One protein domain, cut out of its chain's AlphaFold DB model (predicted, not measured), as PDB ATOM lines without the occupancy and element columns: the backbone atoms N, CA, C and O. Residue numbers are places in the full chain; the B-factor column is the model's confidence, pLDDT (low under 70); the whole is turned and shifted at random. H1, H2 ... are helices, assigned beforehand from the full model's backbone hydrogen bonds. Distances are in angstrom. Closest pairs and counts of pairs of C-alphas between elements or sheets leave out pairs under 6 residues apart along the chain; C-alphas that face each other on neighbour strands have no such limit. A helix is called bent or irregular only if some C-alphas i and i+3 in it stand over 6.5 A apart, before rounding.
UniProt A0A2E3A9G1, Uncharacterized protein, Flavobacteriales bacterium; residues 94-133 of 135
ATOM      1  N   LYS A  94      95.168 143.144 185.004       79.00
ATOM      2  CA  LYS A  94      96.507 143.746 184.928       79.00
ATOM      3  C   LYS A  94      96.984 144.365 186.243       79.00
ATOM      4  O   LYS A  94      98.166 144.277 186.540       79.00
ATOM      5  N   GLU A  95      96.089 145.003 186.986       83.19
ATOM      6  CA  GLU A  95      96.388 145.614 188.283       83.19
ATOM      7  C   GLU A  95      96.652 144.532 189.325       83.19
ATOM      8  O   GLU A  95      97.640 144.622 190.041       83.19
ATOM      9  N   GLN A  96      95.848 143.465 189.329       83.75
ATOM     10  CA  GLN A  96      96.082 142.321 190.208       83.75
ATOM     11  C   GLN A  96      97.422 141.640 189.894       83.75
ATOM     12  O   GLN A  96      98.228 141.442 190.791       83.75
ATOM     13  N   ALA A  97      97.720 141.378 188.616       86.81
ATOM     14  CA  ALA A  97      98.997 140.776 188.229       86.81
ATOM     15  C   ALA A  97     100.216 141.658 188.570       86.81
ATOM     16  O   ALA A  97     101.285 141.136 188.879       86.81
ATOM     17  N   LEU A  98     100.073 142.988 188.500       88.69
ATOM     18  CA  LEU A  98     101.120 143.921 188.916       88.69
ATOM     19  C   LEU A  98     101.286 143.911 190.436       88.69
ATOM     20  O   LEU A  98     102.418 143.854 190.905       88.69
ATOM     21  N   ASN A  99     100.183 143.936 191.187       87.50
ATOM     22  CA  ASN A  99     100.210 143.886 192.645       87.50
ATOM     23  C   ASN A  99     100.876 142.598 193.144       87.50
ATOM     24  O   ASN A  99     101.813 142.673 193.929       87.50
ATOM     25  N   ASP A 100     100.478 141.448 192.597       90.06
ATOM     26  CA  ASP A 100     101.057 140.142 192.934       90.06
ATOM     27  C   ASP A 100     102.567 140.096 192.620       90.06
ATOM     28  O   ASP A 100     103.363 139.549 193.384       90.06
ATOM     29  N   PHE A 101     102.991 140.698 191.502       91.56
ATOM     30  CA  PHE A 101     104.408 140.798 191.139       91.56
ATOM     31  C   PHE A 101     105.200 141.674 192.119       91.56
ATOM     32  O   PHE A 101     106.303 141.306 192.525       91.56
ATOM     33  N   VAL A 102     104.647 142.831 192.487       88.94
ATOM     34  CA  VAL A 102     105.271 143.780 193.416       88.94
ATOM     35  C   VAL A 102     105.366 143.183 194.820       88.94
ATOM     36  O   VAL A 102     106.422 143.259 195.442       88.94
ATOM     37  N   GLU A 103     104.304 142.531 195.293       86.94
ATOM     38  CA  GLU A 103     104.275 141.843 196.585       86.94
ATOM     39  C   GLU A 103     105.342 140.746 196.651       86.94
ATOM     40  O   GLU A 103     106.151 140.720 197.580       86.94
ATOM     41  N   ASN A 104     105.418 139.896 195.623       89.81
ATOM     42  CA  ASN A 104     106.424 138.841 195.579       89.81
ATOM     43  C   ASN A 104     107.857 139.404 195.539       89.81
ATOM     44  O   ASN A 104     108.749 138.857 196.183       89.81
ATOM     45  N   TYR A 105     108.085 140.519 194.837       89.12
ATOM     46  CA  TYR A 105     109.385 141.192 194.825       89.12
ATOM     47  C   TYR A 105     109.792 141.695 196.217       89.12
ATOM     48  O   TYR A 105     110.946 141.510 196.607       89.12
ATOM     49  N   TYR A 106     108.871 142.293 196.979       87.38
ATOM     50  CA  TYR A 106     109.167 142.749 198.339       87.38
ATOM     51  C   TYR A 106     109.427 141.587 199.297       87.38
ATOM     52  O   TYR A 106     110.396 141.640 200.045       87.38
ATOM     53  N   LEU A 107     108.626 140.520 199.237       86.38
ATOM     54  CA  LEU A 107     108.799 139.350 200.106       86.38
ATOM     55  C   LEU A 107     110.103 138.588 199.845       86.38
ATOM     56  O   LEU A 107     110.657 137.988 200.763       86.38
ATOM     57  N   GLU A 108     110.579 138.577 198.599       86.75
ATOM     58  CA  GLU A 108     111.800 137.858 198.232       86.75
ATOM     59  C   GLU A 108     113.071 138.684 198.487       86.75
ATOM     60  O   GLU A 108     114.108 138.114 198.829       86.75
ATOM     61  N   ASN A 109     113.005 140.011 198.329       86.44
ATOM     62  CA  ASN A 109     114.197 140.866 198.317       86.44
ATOM     63  C   ASN A 109     114.349 141.779 199.541       86.44
ATOM     64  O   ASN A 109     115.454 142.281 199.745       86.44
ATOM     65  N   MET A 110     113.295 141.999 200.334       83.06
ATOM     66  CA  MET A 110     113.332 142.874 201.512       83.06
ATOM     67  C   MET A 110     113.063 142.087 202.792       83.06
ATOM     68  O   MET A 110     112.259 141.154 202.814       83.06
ATOM     69  N   ASP A 111     113.720 142.477 203.885       83.81
ATOM     70  CA  ASP A 111     113.402 141.921 205.196       83.81
ATOM     71  C   ASP A 111     112.158 142.594 205.808       83.81
ATOM     72  O   ASP A 111     111.727 143.682 205.419       83.81
ATOM     73  N   SER A 112     111.535 141.930 206.785       81.25
ATOM     74  CA  SER A 112     110.295 142.418 207.403       81.25
ATOM     75  C   SER A 112     110.442 143.779 208.091       81.25
ATOM     76  O   SER A 112     109.450 144.481 208.262       81.25
ATOM     77  N   TYR A 113     111.652 144.142 208.524       81.56
ATOM     78  CA  TYR A 113     111.908 145.415 209.199       81.56
ATOM     79  C   TYR A 113     112.041 146.557 208.192       81.56
ATOM     80  O   TYR A 113     111.540 147.652 208.441       81.56
ATOM     81  N   GLU A 114     112.660 146.291 207.047       79.38
ATOM     82  CA  GLU A 114     112.753 147.202 205.916       79.38
ATOM     83  C   GLU A 114     111.364 147.486 205.335       79.38
ATOM     84  O   GLU A 114     111.000 148.653 205.188       79.38
ATOM     85  N   ILE A 115     110.535 146.452 205.143       83.50
ATOM     86  CA  ILE A 115     109.134 146.609 204.714       83.50
ATOM     87  C   ILE A 115     108.350 147.470 205.716       83.50
ATOM     88  O   ILE A 115     107.668 148.415 205.324       83.50
ATOM     89  N   LEU A 116     108.484 147.189 207.018       82.56
ATOM     90  CA  LEU A 116     107.800 147.945 208.071       82.56
ATOM     91  C   LEU A 116     108.244 149.412 208.121       82.56
ATOM     92  O   LEU A 116     107.438 150.279 208.429       82.56
ATOM     93  N   SER A 117     109.507 149.696 207.797       81.88
ATOM     94  CA  SER A 117     110.027 151.067 207.757       81.88
ATOM     95  C   SER A 117     109.535 151.888 206.558       81.88
ATOM     96  O   SER A 117     109.632 153.113 206.584       81.88
ATOM     97  N   MET A 118     109.034 151.223 205.510       76.56
ATOM     98  CA  MET A 118     108.488 151.857 204.305       76.56
ATOM     99  C   MET A 118     106.972 152.068 204.373       76.56
ATOM    100  O   MET A 118     106.450 152.886 203.617       76.56
ATOM    101  N   ILE A 119     106.270 151.344 205.250       80.50
ATOM    102  CA  ILE A 119     104.852 151.580 205.529       80.50
ATOM    103  C   ILE A 119     104.742 152.923 206.258       80.50
ATOM    104  O   ILE A 119     105.278 153.094 207.349       80.50
ATOM    105  N   GLU A 120     104.083 153.895 205.630       67.19
ATOM    106  CA  GLU A 120     103.863 155.209 206.229       67.19
ATOM    107  C   GLU A 120     102.877 155.070 207.406       67.19
ATOM    108  O   GLU A 120     101.825 154.439 207.280       67.19
ATOM    109  N   ASP A 121     103.209 155.649 208.567       62.69
ATOM    110  CA  ASP A 121     102.435 155.502 209.816       62.69
ATOM    111  C   ASP A 121     100.950 155.934 209.687       62.69
ATOM    112  O   ASP A 121     100.118 155.583 210.524       62.69
ATOM    113  N   ASN A 122     100.593 156.678 208.634       59.09
ATOM    114  CA  ASN A 122      99.247 157.198 208.367       59.09
ATOM    115  C   ASN A 122      98.276 156.172 207.729       59.09
ATOM    116  O   ASN A 122      97.058 156.301 207.895       59.09
ATOM    117  N   GLU A 123      98.770 155.150 207.021       59.41
ATOM    118  CA  GLU A 123      97.916 154.153 206.358       59.41
ATOM    119  C   GLU A 123      97.386 153.120 207.359       59.41
ATOM    120  O   GLU A 123      96.248 152.664 207.246       59.41
ATOM    121  N   ILE A 124      98.168 152.828 208.404       63.09
ATOM    122  CA  ILE A 124      97.790 151.897 209.470       63.09
ATOM    123  C   ILE A 124      96.583 152.438 210.258       63.09
ATOM    124  O   ILE A 124      95.628 151.706 210.513       63.09
ATOM    125  N   GLU A 125      96.580 153.727 210.610       58.78
ATOM    126  CA  GLU A 125      95.508 154.345 211.409       58.78
ATOM    127  C   GLU A 125      94.161 154.383 210.660       58.78
ATOM    128  O   GLU A 125      93.097 154.199 211.254       58.78
ATOM    129  N   THR A 126      94.201 154.523 209.332       59.81
ATOM    130  CA  THR A 126      92.999 154.617 208.488       59.81
ATOM    131  C   THR A 126      92.282 153.266 208.317       59.81
ATOM    132  O   THR A 126      91.056 153.230 208.149       59.81
ATOM    133  N   ASP A 127      93.011 152.146 208.384       60.16
ATOM    134  CA  ASP A 127      92.445 150.797 208.222       60.16
ATOM    135  C   ASP A 127      91.832 150.261 209.535       60.16
ATOM    136  O   ASP A 127      90.763 149.642 209.529       60.16
ATOM    137  N   PHE A 128      92.415 150.603 210.693       61.31
ATOM    138  CA  PHE A 128      91.846 150.258 212.007       61.31
ATOM    139  C   PHE A 128      90.516 150.973 212.301       61.31
ATOM    140  O   PHE A 128      89.587 150.348 212.823       61.31
ATOM    141  N   GLU A 129      90.375 152.245 211.921       61.00
ATOM    142  CA  GLU A 129      89.118 152.998 212.066       61.00
ATOM    143  C   GLU A 129      87.996 152.440 211.162       61.00
ATOM    144  O   GLU A 129      86.827 152.387 211.560       61.00
ATOM    145  N   ASN A 130      88.328 151.930 209.970       61.41
ATOM    146  CA  ASN A 130      87.354 151.273 209.084       61.41
ATOM    147  C   ASN A 130      86.923 149.879 209.582       61.41
ATOM    148  O   ASN A 130      85.786 149.463 209.341       61.41
ATOM    149  N   LEU A 131      87.785 149.169 210.317       57.09
ATOM    150  CA  LEU A 131      87.455 147.889 210.962       57.09
ATOM    151  C   LEU A 131      86.522 148.053 212.177       57.09
ATOM    152  O   LEU A 131      85.746 147.146 212.474       57.09
ATOM    153  N   LEU A 132      86.561 149.207 212.853       61.78
ATOM    154  CA  LEU A 132      85.716 149.533 214.013       61.78
ATOM    155  C   LEU A 132      84.354 150.153 213.645       61.78
ATOM    156  O   LEU A 132      83.463 150.210 214.493       61.78
ATOM    157  N   THR A 133      84.173 150.609 212.402       56.47
ATOM    158  CA  THR A 133      82.974 151.355 211.961       56.47
ATOM    159  C   THR A 133      82.036 150.579 211.030       56.47
ATOM    160  O   THR A 133      80.989 151.104 210.637       56.47
TER     161      THR A 133
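AT A GLANCE: This is residues 94 to 133 of the 135 residues of an uncharacterized protein of Flavobacteriales bacterium (UniProt A0A2E3A9G1). Three helices are strung one after another in a wide, open, flat U: the long helix H1 makes one arm, the short helix H2 sits at the base, and H3 slants outward as the other arm. The space between the two arms is empty, and no helix touches another; H1 and H2 come near each other only at the bend between them. The printed part has 40 residues, with three named helices in the order H1, H2, H3 and no named strand, and its class is all helix. It is only just loose, close to extended, with a radius of gyration of the C-alphas of 12.9 A, and the C-alphas span 33 by 27 by 12 A along their three main axes.

IN THESE COORDINATES: H1 is residues 94 to 109, 22.4 A from first to last C-alpha; it begins at C-alpha 94 at (96.507, 143.746, 184.928) and ends at C-alpha 109 at (114.197, 140.866, 198.317). Met 110 and Asp 111 follow. H2 is residues 112 to 118, seven residues and 10.1 A long, beginning at C-alpha 112 at (110.295, 142.418, 207.403). After Ile 119 and Glu 120 comes H3, residues 121 to 132, 18.2 A long, which ends at C-alpha 132 at (85.716, 149.533, 214.013). Thr 133 is the last printed residue.

HOW THE PARTS SIT: H1 and H2 are close but not clearly touching, with 1 pair of C-alphas within 8 A, those of Tyr 106 and Ile 115, 7.5 A apart. Their lines stand at a steep tilt of 57 degrees, and they run opposite ways. Their centres are 15.9 A apart. H2 and H3 are apart, although they follow each other in the chain. H1 and H3 are apart too. Residues 94 to 105, which belong to H1, stand free. So do residues 108 to 113, and residues 116 to 133, of which 116 to 118 belong to H2 and 121 to 132 to H3. In H1 and H2 every O i to N i+4 pair is within hydrogen-bond range; in H3, 5 of 8 are. No helix is bent or irregular.

THE WHOLE: The two C-alphas farthest apart are those of Asn 109 and Thr 133, 35.7 A, while the first and last printed C-alphas, those of Lys 94 and Thr 133, are 31.2 A apart. The printed part runs from 94 to 133 without a cut. The links H1 to H2 and H2 to H3 are both tight, with 2 residues each. The mean pLDDT of the printed part is 76.4; residues 120 to 133 are under 70, and H3 has a mean of 60, against 87 for H1 and 81 for H2.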